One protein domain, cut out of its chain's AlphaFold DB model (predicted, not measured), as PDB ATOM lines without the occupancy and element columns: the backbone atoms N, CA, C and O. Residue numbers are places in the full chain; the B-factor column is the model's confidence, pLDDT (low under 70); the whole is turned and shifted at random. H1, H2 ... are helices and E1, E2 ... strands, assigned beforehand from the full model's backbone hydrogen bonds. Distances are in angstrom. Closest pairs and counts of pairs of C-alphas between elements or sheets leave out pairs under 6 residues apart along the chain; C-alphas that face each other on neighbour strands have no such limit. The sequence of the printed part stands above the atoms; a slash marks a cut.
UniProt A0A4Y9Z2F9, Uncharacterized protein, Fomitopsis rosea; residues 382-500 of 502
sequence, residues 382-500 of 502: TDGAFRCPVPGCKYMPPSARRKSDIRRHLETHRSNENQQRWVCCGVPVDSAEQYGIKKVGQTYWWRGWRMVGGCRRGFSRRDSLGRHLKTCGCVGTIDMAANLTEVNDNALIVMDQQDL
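This is residues 382 to 500 of the 502 residues of an uncharacterized protein of Fomitopsis rosea (UniProt A0A4Y9Z2F9). What shape does the model have? It is a loose, flat T: the crossbar has the small strand hairpin of E1 and E2 at one end and H1 with the loop of residues 382 to 402 toward the other, and H2 lies between. The long helix H4 makes the stem, and its residues 492 to 499 stick out together with residue 500. What is it built of? The printed part has 119 residues with H1, H2, E1, E2, H3 and H4 in that order along the chain, a two-stranded antiparallel sheet of order E1 - E2, and the class mostly helix, though under half of the residues are in named elements. How large is it? It is loose, with a radius of gyration of the C-alphas of 18.1 A and spans of 58 by 46 by 19 A.

Where are the strands? E1 is residues 443 to 446, 9.8 A long, and begins at C-alpha 443 (178.430, 193.459, 174.558); E2 is residues 449 to 452, 9.9 A long. Where are the helices? H4, residues 478 to 499, is 33.5 A long and ends at C-alpha 499 (152.888, 196.856, 155.978). H3 is residues 462 to 471, 14.7 A; H2 is residues 415 to 421, 9.6 A; H1 is residues 403 to 413, 16.0 A, beginning at C-alpha 403 (180.899, 226.728, 151.175).

How do the strands pair? E1 and E2 form a hairpin, antiparallel at 138 degrees, with N 446 and O 449 2.9 A apart and N 451 and O 444 2.8 A apart, within hydrogen-bond range. Residues 427 to 428 also pair, antiparallel, with residues 451 to 452 of E2. What does H4 touch? It touches H2 with residues 481 to 485 alone, about perpendicular at 90 degrees, the closest C-alphas being those of Arg 421 and Thr 485, 5.5 A apart. With residue 478 alone it only just touches H3, with 3 pairs of C-alphas within 8 A, the closest those of Gly 466 and Ile 478 at 6.0 A; they run opposite ways at a steep tilt of 50 degrees. Where does H1 stand? It is close to H2 but not clearly touching, the closest C-alphas, Glu 411 and Asn 418, being 7.3 A apart, and it is apart from H3 and H4. Are the helix backbones complete? Every O i to N i+4 pair is within hydrogen-bond range in H2, against 5 of 7 in H1, 5 of 6 in H3 and 15 of 18 in H4.

How far does it reach? The two C-alphas farthest apart, those of Asp 383 and Lys 439, are 58.5 A apart. Which link is long, and is there a cut? The link from H2 to E1, 21 residues, is long, and the printed part has no cut. Where is confidence lower? No printed residue is under 70; the mean pLDDT is 91.7 for the printed part and 83 for H4.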
ATOM      1  N   THR A 382     172.356 234.352 147.996       82.44
ATOM      2  CA  THR A 382     171.516 235.552 147.899       82.44
ATOM      3  C   THR A 382     172.376 236.771 148.196       82.44
ATOM      4  O   THR A 382     173.274 236.710 149.035       82.44
ATOM      5  N   ASP A 383     172.161 237.867 147.469       85.44
ATOM      6  CA  ASP A 383     172.887 239.135 147.661       85.44
ATOM      7  C   ASP A 383     174.426 239.005 147.574       85.44
ATOM      8  O   ASP A 383     175.176 239.767 148.181       85.44
ATOM      9  N   GLY A 384     174.915 238.000 146.837       88.88
ATOM     10  CA  GLY A 384     176.343 237.693 146.723       88.88
ATOM     11  C   GLY A 384     176.948 236.925 147.909       88.88
ATOM     12  O   GLY A 384     178.174 236.851 148.003       88.88
ATOM     13  N   ALA A 385     176.137 236.351 148.805       91.12
ATOM     14  CA  ALA A 385     176.595 235.574 149.957       91.12
ATOM     15  C   ALA A 385     175.767 234.300 150.207       91.12
ATOM     16  O   ALA A 385     174.576 234.223 149.921       91.12
ATOM     17  N   PHE A 386     176.393 233.285 150.812       92.81
ATOM     18  CA  PHE A 386     175.659 232.136 151.348       92.81
ATOM     19  C   PHE A 386     174.929 232.524 152.639       92.81
ATOM     20  O   PHE A 386     175.567 232.943 153.606       92.81
ATOM     21  N   ARG A 387     173.607 232.340 152.680       93.06
ATOM     22  CA  ARG A 387     172.799 232.418 153.910       93.06
ATOM     23  C   ARG A 387     172.444 231.011 154.400       93.06
ATOM     24  O   ARG A 387     172.534 230.051 153.635       93.06
ATOM     25  N   CYS A 388     172.046 230.877 155.665       93.94
ATOM     26  CA  CYS A 388     171.387 229.656 156.126       93.94
ATOM     27  C   CYS A 388     169.929 229.620 155.621       93.94
ATOM     28  O   CYS A 388     169.222 230.603 155.834       93.94
ATOM     29  N   PRO A 389     169.464 228.526 154.987       93.00
ATOM     30  CA  PRO A 389     168.075 228.377 154.546       93.00
ATOM     31  C   PRO A 389     167.088 228.080 155.690       93.00
ATOM     32  O   PRO A 389     165.883 228.100 155.464       93.00
ATOM     33  N   VAL A 390     167.559 227.792 156.913       92.94
ATOM     34  CA  VAL A 390     166.676 227.462 158.047       92.94
ATOM     35  C   VAL A 390     165.880 228.694 158.492       92.94
ATOM     36  O   VAL A 390     166.500 229.695 158.875       92.94
ATOM     37  N   PRO A 391     164.533 228.633 158.533       92.44
ATOM     38  CA  PRO A 391     163.700 229.727 159.024       92.44
ATOM     39  C   PRO A 391     164.139 230.228 160.405       92.44
ATOM     40  O   PRO A 391     164.388 229.456 161.330       92.44
ATOM     41  N   GLY A 392     164.274 231.547 160.539       92.81
ATOM     42  CA  GLY A 392     164.749 232.198 161.764       92.81
ATOM     43  C   GLY A 392     166.268 232.164 161.992       92.81
ATOM     44  O   GLY A 392     166.759 232.937 162.820       92.81
ATOM     45  N   CYS A 393     167.045 231.356 161.259       94.62
ATOM     46  CA  CYS A 393     168.497 231.348 161.412       94.62
ATOM     47  C   CYS A 393     169.158 232.524 160.679       94.62
ATOM     48  O   CYS A 393     169.156 232.612 159.455       94.62
ATOM     49  N   LYS A 394     169.797 233.418 161.439       94.62
ATOM     50  CA  LYS A 394     170.471 234.621 160.914       94.62
ATOM     51  C   LYS A 394     171.960 234.406 160.598       94.62
ATOM     52  O   LYS A 394     172.710 235.373 160.503       94.62
ATOM     53  N   TYR A 395     172.417 233.156 160.479       94.56
ATOM     54  CA  TYR A 395     173.829 232.864 160.226       94.56
ATOM     55  C   TYR A 395     174.242 233.205 158.789       94.56
ATOM     56  O   TYR A 395     173.646 232.743 157.814       94.56
ATOM     57  N   MET A 396     175.337 233.955 158.682       93.62
ATOM     58  CA  MET A 396     176.078 234.204 157.450       93.62
ATOM     59  C   MET A 396     177.567 233.944 157.738       93.62
ATOM     60  O   MET A 396     178.066 234.396 158.774       93.62
ATOM     61  N   PRO A 397     178.302 233.219 156.876       93.12
ATOM     62  CA  PRO A 397     179.720 232.974 157.083       93.12
ATOM     63  C   PRO A 397     180.513 234.281 156.881       93.12
ATOM     64  O   PRO A 397     180.234 235.008 155.925       93.12
ATOM     65  N   PRO A 398     181.557 234.574 157.687       90.25
ATOM     66  CA  PRO A 398     182.343 235.814 157.567       90.25
ATOM     67  C   PRO A 398     183.040 236.022 156.211       90.25
ATOM     68  O   PRO A 398     183.542 237.103 155.924       90.25
ATOM     69  N   SER A 399     183.102 234.981 155.377       90.12
ATOM     70  CA  SER A 399     183.519 235.070 153.985       90.12
ATOM     71  C   SER A 399     182.430 234.485 153.093       90.12
ATOM     72  O   SER A 399     182.199 233.274 153.095       90.12
ATOM     73  N   ALA A 400     181.821 235.346 152.279       83.19
ATOM     74  CA  ALA A 400     180.725 235.030 151.364       83.19
ATOM     75  C   ALA A 400     181.001 233.873 150.378       83.19
ATOM     76  O   ALA A 400     180.066 233.327 149.804       83.19
ATOM     77  N   ARG A 401     182.269 233.471 150.193       82.44
ATOM     78  CA  ARG A 401     182.687 232.389 149.279       82.44
ATOM     79  C   ARG A 401     182.912 231.027 149.959       82.44
ATOM     80  O   ARG A 401     183.139 230.038 149.263       82.44
ATOM     81  N   ARG A 402     182.866 230.922 151.295       90.50
ATOM     82  CA  ARG A 402     183.225 229.681 152.015       90.50
ATOM     83  C   ARG A 402     182.056 228.702 152.173       90.50
ATOM     84  O   ARG A 402     181.433 228.621 153.230       90.50
ATOM     85  N   LYS A 403     181.841 227.871 151.144       89.94
ATOM     86  CA  LYS A 403     180.899 226.728 151.175       89.94
ATOM     87  C   LYS A 403     181.148 225.755 152.349       89.94
ATOM     88  O   LYS A 403     180.210 225.123 152.823       89.94
ATOM     89  N   SER A 404     182.382 225.653 152.852       90.69
ATOM     90  CA  SER A 404     182.744 224.861 154.043       90.69
ATOM     91  C   SER A 404     182.040 225.322 155.320       90.69
ATOM     92  O   SER A 404     181.572 224.504 156.112       90.69
ATOM     93  N   ASP A 405     181.972 226.635 155.520       92.69
ATOM     94  CA  ASP A 405     181.610 227.226 156.806       92.69
ATOM     95  C   ASP A 405     180.082 227.174 156.976       92.69
ATOM     96  O   ASP A 405     179.586 226.843 158.052       92.69
ATOM     97  N   ILE A 406     179.341 227.361 155.874       92.62
ATOM     98  CA  ILE A 406     177.889 227.159 155.825       92.62
ATOM     99  C   ILE A 406     177.489 225.672 155.916       92.62
ATOM    100  O   ILE A 406     176.541 225.360 156.631       92.62
ATOM    101  N   ARG A 407     178.241 224.728 155.316       90.75
ATOM    102  CA  ARG A 407     178.025 223.274 155.518       90.75
ATOM    103  C   ARG A 407     178.156 222.882 156.991       90.75
ATOM    104  O   ARG A 407     177.235 222.305 157.561       90.75
ATOM    105  N   ARG A 408     179.258 223.283 157.634       91.62
ATOM    106  CA  ARG A 408     179.499 223.045 159.067       91.62
ATOM    107  C   ARG A 408     178.443 223.701 159.965       91.62
ATOM    108  O   ARG A 408     178.188 223.224 161.066       91.62
ATOM    109  N   HIS A 409     177.840 224.801 159.521       92.94
ATOM    110  CA  HIS A 409     176.717 225.415 160.218       92.94
ATOM    111  C   HIS A 409     175.418 224.602 160.056       92.94
ATOM    112  O   HIS A 409     174.759 224.336 161.060       92.94
ATOM    113  N   LEU A 410     175.086 224.123 158.852       92.12
ATOM    114  CA  LEU A 410     173.925 223.251 158.611       92.12
ATOM    115  C   LEU A 410     173.954 221.967 159.462       92.12
ATOM    116  O   LEU A 410     172.927 221.576 160.012       92.12
ATOM    117  N   GLU A 411     175.132 221.368 159.680       90.19
ATOM    118  CA  GLU A 411     175.311 220.233 160.609       90.19
ATOM    119  C   GLU A 411     174.767 220.511 162.027       90.19
ATOM    120  O   GLU A 411     174.306 219.597 162.709       90.19
ATOM    121  N   THR A 412     174.793 221.770 162.483       91.50
ATOM    122  CA  THR A 412     174.320 222.151 163.828       91.50
ATOM    123  C   THR A 412     172.802 222.320 163.933       91.50
ATOM    124  O   THR A 412     172.272 222.291 165.043       91.50
ATOM    125  N   HIS A 413     172.105 222.459 162.804       92.81
ATOM    126  CA  HIS A 413     170.641 222.441 162.740       92.81
ATOM    127  C   HIS A 413     170.086 221.012 162.759       92.81
ATOM    128  O   HIS A 413     169.065 220.757 163.392       92.81
ATOM    129  N   ARG A 414     170.822 220.071 162.157       91.25
ATOM    130  CA  ARG A 414     170.586 218.621 162.228       91.25
ATOM    131  C   ARG A 414     171.237 217.972 163.459       91.25
ATOM    132  O   ARG A 414     171.676 216.830 163.385       91.25
ATOM    133  N   SER A 415     171.419 218.672 164.585       89.88
ATOM    134  CA  SER A 415     172.232 218.113 165.684       89.88
ATOM    135  C   SER A 415     171.573 216.918 166.387       89.88
ATOM    136  O   SER A 415     172.297 216.084 166.925       89.88
ATOM    137  N   ASN A 416     170.242 216.790 166.338       90.31
ATOM    138  CA  ASN A 416     169.511 215.609 166.817       90.31
ATOM    139  C   ASN A 416     169.754 214.385 165.910       90.31
ATOM    140  O   ASN A 416     170.242 213.363 166.386       90.31
ATOM    141  N   GLU A 417     169.515 214.516 164.602       90.94
ATOM    142  CA  GLU A 417     169.811 213.483 163.588       90.94
ATOM    143  C   GLU A 417     171.294 213.078 163.620       90.94
ATOM    144  O   GLU A 417     171.643 211.902 163.689       90.94
ATOM    145  N   ASN A 418     172.199 214.062 163.664       91.56
ATOM    146  CA  ASN A 418     173.634 213.817 163.762       91.56
ATOM    147  C   ASN A 418     174.015 213.095 165.064       91.56
ATOM    148  O   ASN A 418     174.916 212.264 165.027       91.56
ATOM    149  N   GLN A 419     173.338 213.346 166.192       93.00
ATOM    150  CA  GLN A 419     173.566 212.579 167.425       93.00
ATOM    151  C   GLN A 419     173.154 211.108 167.298       93.00
ATOM    152  O   GLN A 419     173.739 210.286 167.998       93.00
ATOM    153  N   GLN A 420     172.216 210.766 166.409       92.38
ATOM    154  CA  GLN A 420     171.859 209.379 166.087       92.38
ATOM    155  C   GLN A 420     172.807 208.757 165.042       92.38
ATOM    156  O   GLN A 420     173.108 207.570 165.146       92.38
ATOM    157  N   ARG A 421     173.320 209.552 164.087       93.75
ATOM    158  CA  ARG A 421     174.256 209.109 163.031       93.75
ATOM    159  C   ARG A 421     175.702 208.937 163.501       93.75
ATOM    160  O   ARG A 421     176.382 207.989 163.129       93.75
ATOM    161  N   TRP A 422     176.212 209.853 164.321       95.94
ATOM    162  CA  TRP A 422     177.598 209.819 164.808       95.94
ATOM    163  C   TRP A 422     177.653 209.297 166.242       95.94
ATOM    164  O   TRP A 422     178.110 209.993 167.148       95.94
ATOM    165  N   VAL A 423     177.177 208.074 166.464       96.88
ATOM    166  CA  VAL A 423     177.274 207.393 167.765       96.88
ATOM    167  C   VAL A 423     178.599 206.640 167.868       96.88
ATOM    168  O   VAL A 423     179.057 206.026 166.908       96.88
ATOM    169  N   CYS A 424     179.219 206.638 169.050       97.88
ATOM    170  CA  CYS A 424     180.307 205.706 169.353       97.88
ATOM    171  C   CYS A 424     179.739 204.294 169.593       97.88
ATOM    172  O   CYS A 424     179.603 203.844 170.733       97.88
ATOM    173  N   CYS A 425     179.378 203.630 168.494       96.94
ATOM    174  CA  CYS A 425     178.772 202.299 168.446       96.94
ATOM    175  C   CYS A 425     179.748 201.153 168.743       96.94
ATOM    176  O   CYS A 425     179.302 200.044 168.995       96.94
ATOM    177  N   GLY A 426     181.061 201.397 168.719       97.06
ATOM    178  CA  GLY A 426     182.068 200.354 168.913       97.06
ATOM    179  C   GLY A 426     182.443 199.644 167.612       97.06
ATOM    180  O   GLY A 426     182.350 200.237 166.536       97.06
ATOM    181  N   VAL A 427     182.810 198.367 167.719       97.50
ATOM    182  CA  VAL A 427     182.960 197.421 166.596       97.50
ATOM    183  C   VAL A 427     182.016 196.224 166.776       97.50
ATOM    184  O   VAL A 427     181.676 195.914 167.923       97.50
ATOM    185  N   PRO A 428     181.603 195.530 165.697       97.69
ATOM    186  CA  PRO A 428     180.860 194.277 165.809       97.69
ATOM    187  C   PRO A 428     181.636 193.227 166.613       97.69
ATOM    188  O   PRO A 428     182.862 193.144 166.506       97.69
ATOM    189  N   VAL A 429     180.926 192.399 167.387       97.62
ATOM    190  CA  VAL A 429     181.510 191.280 168.157       97.62
ATOM    191  C   VAL A 429     182.358 190.379 167.264       97.62
ATOM    192  O   VAL A 429     183.464 189.999 167.637       97.62
ATOM    193  N   ASP A 430     181.870 190.100 166.062       97.19
ATOM    194  CA  ASP A 430     182.460 189.130 165.141       97.19
ATOM    195  C   ASP A 430     183.710 189.700 164.425       97.19
ATOM    196  O   ASP A 430     184.493 188.967 163.831       97.19
ATOM    197  N   SER A 431     183.953 191.014 164.548       97.19
ATOM    198  CA  SER A 431     185.192 191.696 164.133       97.19
ATOM    199  C   SER A 431     186.111 192.059 165.310       97.19
ATOM    200  O   SER A 431     187.194 192.602 165.095       97.19
ATOM    201  N   ALA A 432     185.705 191.807 166.559       97.38
ATOM    202  CA  ALA A 432     186.338 192.376 167.753       97.38
ATOM    203  C   ALA A 432     187.825 191.999 167.914       97.38
ATOM    204  O   ALA A 432     188.633 192.826 168.349       97.38
ATOM    205  N   GLU A 433     188.201 190.782 167.513       97.12
ATOM    206  CA  GLU A 433     189.585 190.299 167.549       97.12
ATOM    207  C   GLU A 433     190.510 191.082 166.603       97.12
ATOM    208  O   GLU A 433     191.619 191.444 166.997       97.12
ATOM    209  N   GLN A 434     190.030 191.450 165.407       97.25
ATOM    210  CA  GLN A 434     190.789 192.240 164.422       97.25
ATOM    211  C   GLN A 434     191.164 193.630 164.961       97.25
ATOM    212  O   GLN A 434     192.190 194.196 164.591       97.25
ATOM    213  N   TYR A 435     190.353 194.162 165.880       96.94
ATOM    214  CA  TYR A 435     190.592 195.425 166.583       96.94
ATOM    215  C   TYR A 435     191.285 195.236 167.950       96.94
ATOM    216  O   TYR A 435     191.346 196.167 168.755       96.94
ATOM    217  N   GLY A 436     191.816 194.041 168.230       96.44
ATOM    218  CA  GLY A 436     192.593 193.727 169.432       96.44
ATOM    219  C   GLY A 436     191.773 193.506 170.710       96.44
ATOM    220  O   GLY A 436     192.354 193.402 171.795       96.44
ATOM    221  N   ILE A 437     190.441 193.416 170.628       96.69
ATOM    222  CA  ILE A 437     189.558 193.266 171.794       96.69
ATOM    223  C   ILE A 437     189.536 191.798 172.255       96.69
ATOM    224  O   ILE A 437     188.589 191.054 172.016       96.69
ATOM    225  N   LYS A 438     190.573 191.382 172.991       95.31
ATOM    226  CA  LYS A 438     190.723 190.005 173.514       95.31
ATOM    227  C   LYS A 438     189.682 189.575 174.563       95.31
ATOM    228  O   LYS A 438     189.699 188.429 174.999       95.31
ATOM    229  N   LYS A 439     188.825 190.485 175.042       93.38
ATOM    230  CA  LYS A 439     187.788 190.200 176.049       93.38
ATOM    231  C   LYS A 439     186.454 190.809 175.628       93.38
ATOM    232  O   LYS A 439     186.207 191.994 175.848       93.38
ATOM    233  N   VAL A 440     185.583 189.969 175.075       92.56
ATOM    234  CA  VAL A 440     184.206 190.283 174.650       92.56
ATOM    235  C   VAL A 440     183.284 190.372 175.885       92.56
ATOM    236  O   VAL A 440     182.358 189.592 176.055       92.56
ATOM    237  N   GLY A 441     183.611 191.272 176.822       90.44
ATOM    238  CA  GLY A 441     182.980 191.333 178.148       90.44
ATOM    239  C   GLY A 441     181.681 192.142 178.195       90.44
ATOM    240  O   GLY A 441     180.660 191.646 178.653       90.44
ATOM    241  N   GLN A 442     181.712 193.392 177.724       93.62
ATOM    242  CA  GLN A 442     180.527 194.256 177.647       93.62
ATOM    243  C   GLN A 442     180.049 194.354 176.197       93.62
ATOM    244  O   GLN A 442     180.462 195.245 175.453       93.62
ATOM    245  N   THR A 443     179.195 193.408 175.807       97.19
ATOM    246  CA  THR A 443     178.430 193.459 174.558       97.19
ATOM    247  C   THR A 443     177.164 194.300 174.734       97.19
ATOM    248  O   THR A 443     176.628 194.429 175.836       97.19
ATOM    249  N   TYR A 444     176.658 194.879 173.646       96.75
ATOM    250  CA  TYR A 444     175.313 195.455 173.589       96.75
ATOM    251  C   TYR A 444     174.753 195.413 172.169       96.75
ATOM    252  O   TYR A 444     175.505 195.331 171.203       96.75
ATOM    253  N   TRP A 445     173.431 195.501 172.040       96.44
ATOM    254  CA  TRP A 445     172.766 195.609 170.744       96.44
ATOM    255  C   TRP A 445     172.690 197.067 170.274       96.44
ATOM    256  O   TRP A 445     172.385 197.966 171.061       96.44
ATOM    257  N   TRP A 446     172.954 197.303 168.988       94.81
ATOM    258  CA  TRP A 446     172.835 198.607 168.332       94.81
ATOM    259  C   TRP A 446     172.400 198.432 166.872       94.81
ATOM    260  O   TRP A 446     173.118 197.796 166.103       94.81
ATOM    261  N   ARG A 447     171.238 198.984 166.485       91.62
ATOM    262  CA  ARG A 447     170.683 198.903 165.111       91.62
ATOM    263  C   ARG A 447     170.721 197.475 164.515       91.62
ATOM    264  O   ARG A 447     171.115 197.280 163.374       91.62
ATOM    265  N   GLY A 448     170.382 196.468 165.330       93.81
ATOM    266  CA  GLY A 448     170.400 195.042 164.957       93.81
ATOM    267  C   GLY A 448     171.733 194.301 165.149       93.81
ATOM    268  O   GLY A 448     171.746 193.077 165.113       93.81
ATOM    269  N   TRP A 449     172.845 194.991 165.425       96.25
ATOM    270  CA  TRP A 449     174.179 194.383 165.546       96.25
ATOM    271  C   TRP A 449     174.615 194.203 167.004       96.25
ATOM    272  O   TRP A 449     174.334 195.055 167.851       96.25
ATOM    273  N   ARG A 450     175.360 193.128 167.300       97.50
ATOM    274  CA  ARG A 450     176.069 192.962 168.584       97.50
ATOM    275  C   ARG A 450     177.386 193.728 168.531       97.50
ATOM    276  O   ARG A 450     178.257 193.382 167.739       97.50
ATOM    277  N   MET A 451     177.560 194.712 169.404       97.81
ATOM    278  CA  MET A 451     178.716 195.607 169.418       97.81
ATOM    279  C   MET A 451     179.513 195.529 170.726       97.81
ATOM    280  O   MET A 451     178.964 195.207 171.780       97.81
ATOM    281  N   VAL A 452     180.801 195.879 170.662       97.69
ATOM    282  CA  VAL A 452     181.734 195.990 171.800       97.69
ATOM    283  C   VAL A 452     182.651 197.210 171.670       97.69
ATOM    284  O   VAL A 452     182.891 197.720 170.579       97.69
ATOM    285  N   GLY A 453     183.200 197.686 172.792       96.31
ATOM    286  CA  GLY A 453     184.275 198.694 172.812       96.31
ATOM    287  C   GLY A 453     183.859 200.152 172.561       96.31
ATOM    288  O   GLY A 453     184.697 201.043 172.701       96.31
ATOM    289  N   GLY A 454     182.591 200.422 172.233       96.81
ATOM    290  CA  GLY A 454     182.041 201.777 172.080       96.81
ATOM    291  C   GLY A 454     181.235 202.248 173.292       96.81
ATOM    292  O   GLY A 454     180.571 201.445 173.943       96.81
ATOM    293  N   CYS A 455     181.231 203.553 173.573       96.88
ATOM    294  CA  CYS A 455     180.568 204.121 174.755       96.88
ATOM    295  C   CYS A 455     179.092 204.536 174.563       96.88
ATOM    296  O   CYS A 455     178.511 205.117 175.480       96.88
ATOM    297  N   ARG A 456     178.487 204.293 173.388       96.12
ATOM    298  CA  ARG A 456     177.096 204.657 173.022       96.12
ATOM    299  C   ARG A 456     176.753 206.155 173.053       96.12
ATOM    300  O   ARG A 456     175.597 206.522 172.867       96.12
ATOM    301  N   ARG A 457     177.728 207.047 173.254       96.38
ATOM    302  CA  ARG A 457     177.499 208.500 173.200       96.38
ATOM    303  C   ARG A 457     177.285 208.951 171.755       96.38
ATOM    304  O   ARG A 457     178.102 208.635 170.889       96.38
ATOM    305  N   GLY A 458     176.212 209.703 171.524       95.31
ATOM    306  CA  GLY A 458     175.958 210.425 170.279       95.31
ATOM    307  C   GLY A 458     176.773 211.713 170.189       95.31
ATOM    308  O   GLY A 458     176.995 212.394 171.192       95.31
ATOM    309  N   PHE A 459     177.219 212.066 168.986       94.75
ATOM    310  CA  PHE A 459     178.004 213.271 168.727       94.75
ATOM    311  C   PHE A 459     177.333 214.137 167.663       94.75
ATOM    312  O   PHE A 459     176.926 213.659 166.617       94.75
ATOM    313  N   SER A 460     177.288 215.453 167.859       91.69
ATOM    314  CA  SER A 460     176.626 216.348 166.898       91.69
ATOM    315  C   SER A 460     177.307 216.456 165.524       91.69
ATOM    316  O   SER A 460     176.722 217.063 164.632       91.69
ATOM    317  N   ARG A 461     178.540 215.939 165.347       92.50
ATOM    318  CA  ARG A 461     179.348 216.027 164.107       92.50
ATOM    319  C   ARG A 461     180.414 214.920 164.026       92.50
ATOM    320  O   ARG A 461     181.009 214.557 165.047       92.50
ATOM    321  N   ARG A 462     180.760 214.492 162.802       94.31
ATOM    322  CA  ARG A 462     181.769 213.453 162.478       94.31
ATOM    323  C   ARG A 462     183.155 213.689 163.110       94.31
ATOM    324  O   ARG A 462     183.771 212.756 163.618       94.31
ATOM    325  N   ASP A 463     183.646 214.932 163.158       94.50
ATOM    326  CA  ASP A 463     184.955 215.273 163.757       94.50
ATOM    327  C   ASP A 463     184.953 215.325 165.296       94.50
ATOM    328  O   ASP A 463     186.020 215.377 165.913       94.50
ATOM    329  N   SER A 464     183.773 215.353 165.925       95.38
ATOM    330  CA  SER A 464     183.643 215.198 167.376       95.38
ATOM    331  C   SER A 464     183.823 213.720 167.750       95.38
ATOM    332  O   SER A 464     184.666 213.412 168.593       95.38
ATOM    333  N   LEU A 465     183.137 212.808 167.044       97.12
ATOM    334  CA  LEU A 465     183.321 211.354 167.169       97.12
ATOM    335  C   LEU A 465     184.771 210.940 166.852       97.12
ATOM    336  O   LEU A 465     185.421 210.274 167.655       97.12
ATOM    337  N   GLY A 466     185.325 211.423 165.735       97.62
ATOM    338  CA  GLY A 466     186.706 211.135 165.322       97.62
ATOM    339  C   GLY A 466     187.801 211.658 166.263       97.62
ATOM    340  O   GLY A 466     188.943 211.204 166.181       97.62
ATOM    341  N   ARG A 467     187.477 212.593 167.168       97.62
ATOM    342  CA  ARG A 467     188.354 212.985 168.283       97.62
ATOM    343  C   ARG A 467     188.118 212.126 169.518       97.62
ATOM    344  O   ARG A 467     189.091 211.696 170.119       97.62
ATOM    345  N   HIS A 468     186.863 211.834 169.851       98.00
ATOM    346  CA  HIS A 468     186.504 210.962 170.969       98.00
ATOM    347  C   HIS A 468     187.148 209.567 170.863       98.00
ATOM    348  O   HIS A 468     187.763 209.123 171.830       98.00
ATOM    349  N   LEU A 469     187.103 208.924 169.689       97.62
ATOM    350  CA  LEU A 469     187.769 207.632 169.451       97.62
ATOM    351  C   LEU A 469     189.283 207.699 169.744       97.62
ATOM    352  O   LEU A 469     189.853 206.777 170.315       97.62
ATOM    353  N   LYS A 470     189.934 208.830 169.435       97.50
ATOM    354  CA  LYS A 470     191.378 209.037 169.650       97.50
ATOM    355  C   LYS A 470     191.767 209.365 171.094       97.50
ATOM    356  O   LYS A 470     192.946 209.268 171.416       97.50
ATOM    357  N   THR A 471     190.833 209.797 171.944       97.50
ATOM    358  CA  THR A 471     191.142 210.276 173.309       97.50
ATOM    359  C   THR A 471     190.469 209.494 174.432       97.50
ATOM    360  O   THR A 471     190.891 209.620 175.576       97.50
ATOM    361  N   CYS A 472     189.427 208.712 174.143       96.25
ATOM    362  CA  CYS A 472     188.577 208.087 175.160       96.25
ATOM    363  C   CYS A 472     188.777 206.566 175.299       96.25
ATOM    364  O   CYS A 472     187.990 205.915 175.982       96.25
ATOM    365  N   GLY A 473     189.771 205.984 174.616       96.19
ATOM    366  CA  GLY A 473     190.044 204.538 174.633       96.19
ATOM    367  C   GLY A 473     188.938 203.663 174.023       96.19
ATOM    368  O   GLY A 473     188.969 202.449 174.182       96.19
ATOM    369  N   CYS A 474     187.958 204.269 173.349       97.06
ATOM    370  CA  CYS A 474     186.869 203.558 172.688       97.06
ATOM    371  C   CYS A 474     187.337 203.034 171.327       97.06
ATOM    372  O   CYS A 474     187.981 203.759 170.567       97.06
ATOM    373  N   VAL A 475     186.992 201.787 171.017       97.06
ATOM    374  CA  VAL A 475     187.463 201.075 169.824       97.06
ATOM    375  C   VAL A 475     186.413 201.164 168.721       97.06
ATOM    376  O   VAL A 475     185.241 200.902 168.970       97.06
ATOM    377  N   GLY A 476     186.819 201.539 167.508       96.12
ATOM    378  CA  GLY A 476     185.937 201.639 166.343       96.12
ATOM    379  C   GLY A 476     186.441 202.636 165.304       96.12
ATOM    380  O   GLY A 476     187.375 203.400 165.558       96.12
ATOM    381  N   THR A 477     185.815 202.637 164.128       96.94
ATOM    382  CA  THR A 477     186.094 203.608 163.059       96.94
ATOM    383  C   THR A 477     184.966 204.632 162.944       96.94
ATOM    384  O   THR A 477     183.847 204.426 163.412       96.94
ATOM    385  N   ILE A 478     185.262 205.773 162.320       96.94
ATOM    386  CA  ILE A 478     184.251 206.802 162.031       96.94
ATOM    387  C   ILE A 478     183.249 206.282 160.985       96.94
ATOM    388  O   ILE A 478     182.085 206.676 160.975       96.94
ATOM    389  N   ASP A 479     183.718 205.396 160.115       96.25
ATOM    390  CA  ASP A 479     183.015 204.952 158.919       96.25
ATOM    391  C   ASP A 479     182.071 203.781 159.233       96.25
ATOM    392  O   ASP A 479     180.981 203.726 158.679       96.25
ATOM    393  N   MET A 480     182.374 202.954 160.246       94.88
ATOM    394  CA  MET A 480     181.375 202.052 160.847       94.88
ATOM    395  C   MET A 480     180.140 202.812 161.342       94.88
ATOM    396  O   MET A 480     179.025 202.361 161.106       94.88
ATOM    397  N   ALA A 481     180.310 203.968 161.996       94.81
ATOM    398  CA  ALA A 481     179.173 204.751 162.484       94.81
ATOM    399  C   ALA A 481     178.316 205.318 161.334       94.81
ATOM    400  O   ALA A 481     177.093 205.363 161.452       94.81
ATOM    401  N   ALA A 482     178.934 205.689 160.205       93.94
ATOM    402  CA  ALA A 482     178.204 206.067 158.993       93.94
ATOM    403  C   ALA A 482     177.424 204.871 158.419       93.94
ATOM    404  O   ALA A 482     176.196 204.918 158.352       93.94
ATOM    405  N   ASN A 483     178.119 203.770 158.117       93.94
ATOM    406  CA  ASN A 483     177.544 202.591 157.464       93.94
ATOM    407  C   ASN A 483     176.421 201.949 158.302       93.94
ATOM    408  O   ASN A 483     175.353 201.648 157.776       93.94
ATOM    409  N   LEU A 484     176.622 201.788 159.617       90.62
ATOM    410  CA  LEU A 484     175.605 201.252 160.538       90.62
ATOM    411  C   LEU A 484     174.400 202.187 160.707       90.62
ATOM    412  O   LEU A 484     173.337 201.742 161.141       90.62
ATOM    413  N   THR A 485     174.545 203.473 160.383       86.25
ATOM    414  CA  THR A 485     173.395 204.371 160.287       86.25
ATOM    415  C   THR A 485     172.650 204.103 158.979       86.25
ATOM    416  O   THR A 485     171.498 203.678 159.002       86.25
ATOM    417  N   GLU A 486     173.341 204.246 157.851       86.88
ATOM    418  CA  GLU A 486     172.760 204.220 156.502       86.88
ATOM    419  C   GLU A 486     172.059 202.886 156.166       86.88
ATOM    420  O   GLU A 486     170.964 202.897 155.608       86.88
ATOM    421  N   VAL A 487     172.602 201.739 156.599       82.06
ATOM    422  CA  VAL A 487     171.958 200.419 156.414       82.06
ATOM    423  C   VAL A 487     170.601 200.323 157.124       82.06
ATOM    424  O   VAL A 487     169.643 199.805 156.558       82.06
ATOM    425  N   ASN A 488     170.493 200.824 158.356       75.94
ATOM    426  CA  ASN A 488     169.257 200.741 159.141       75.94
ATOM    427  C   ASN A 488     168.243 201.819 158.726       75.94
ATOM    428  O   ASN A 488     167.044 201.594 158.856       75.94
ATOM    429  N   ASP A 489     168.694 202.977 158.239       77.69
ATOM    430  CA  ASP A 489     167.792 203.989 157.678       77.69
ATOM    431  C   ASP A 489     167.110 203.436 156.404       77.69
ATOM    432  O   ASP A 489     165.899 203.575 156.251       77.69
ATOM    433  N   ASN A 490     167.846 202.693 155.564       77.25
ATOM    434  CA  ASN A 490     167.276 201.951 154.431       77.25
ATOM    435  C   ASN A 490     166.370 200.785 154.873       77.25
ATOM    436  O   ASN A 490     165.305 200.586 154.295       77.25
ATOM    437  N   ALA A 491     166.762 200.018 155.898       75.81
ATOM    438  CA  ALA A 491     165.964 198.889 156.387       75.81
ATOM    439  C   ALA A 491     164.583 199.318 156.919       75.81
ATOM    440  O   ALA A 491     163.609 198.602 156.706       75.81
ATOM    441  N   LEU A 492     164.482 200.498 157.549       71.69
ATOM    442  CA  LEU A 492     163.192 201.054 157.975       71.69
ATOM    443  C   LEU A 492     162.247 201.282 156.783       71.69
ATOM    444  O   LEU A 492     161.076 200.929 156.864       71.69
ATOM    445  N   ILE A 493     162.767 201.830 155.678       75.31
ATOM    446  CA  ILE A 493     161.990 202.121 154.461       75.31
ATOM    447  C   ILE A 493     161.444 200.829 153.834       75.31
ATOM    448  O   ILE A 493     160.317 200.813 153.349       75.31
ATOM    449  N   VAL A 494     162.216 199.736 153.866       75.62
ATOM    450  CA  VAL A 494     161.779 198.439 153.319       75.62
ATOM    451  C   VAL A 494     160.654 197.816 154.151       75.62
ATOM    452  O   VAL A 494     159.743 197.231 153.575       75.62
ATOM    453  N   MET A 495     160.674 197.958 155.482       73.44
ATOM    454  CA  MET A 495     159.591 197.442 156.335       73.44
ATOM    455  C   MET A 495     158.301 198.261 156.189       73.44
ATOM    456  O   MET A 495     157.229 197.681 156.046       73.44
ATOM    457  N   ASP A 496     158.403 199.593 156.129       74.38
ATOM    458  CA  ASP A 496     157.256 200.504 155.946       74.38
ATOM    459  C   ASP A 496     156.520 200.257 154.608       74.38
ATOM    460  O   ASP A 496     155.309 200.425 154.504       74.38
ATOM    461  N   GLN A 497     157.232 199.771 153.581       74.75
ATOM    462  CA  GLN A 497     156.639 199.349 152.304       74.75
ATOM    463  C   GLN A 497     155.943 197.979 152.346       74.75
ATOM    464  O   GLN A 497     155.133 197.701 151.464       74.75
ATOM    465  N   GLN A 498     156.235 197.120 153.328       77.50
ATOM    466  CA  GLN A 498     155.612 195.795 153.446       77.50
ATOM    467  C   GLN A 498     154.268 195.854 154.186       77.50
ATOM    468  O   GLN A 498     153.320 195.205 153.752       77.50
ATOM    469  N   ASP A 499     154.143 196.691 155.220       70.06
ATOM    470  CA  ASP A 499     152.888 196.856 155.978       70.06
ATOM    471  C   ASP A 499     151.809 197.673 155.225       70.06
ATOM    472  O   ASP A 499     150.636 197.653 155.601       70.06
ATOM    473  N   LEU A 500     152.176 198.370 154.140       71.06
ATOM    474  CA  LEU A 500     151.250 199.106 153.264       71.06
ATOM    475  C   LEU A 500     150.727 198.277 152.069       71.06
ATOM    476  O   LEU A 500     149.959 198.797 151.259       71.06
TER     477      LEU A 500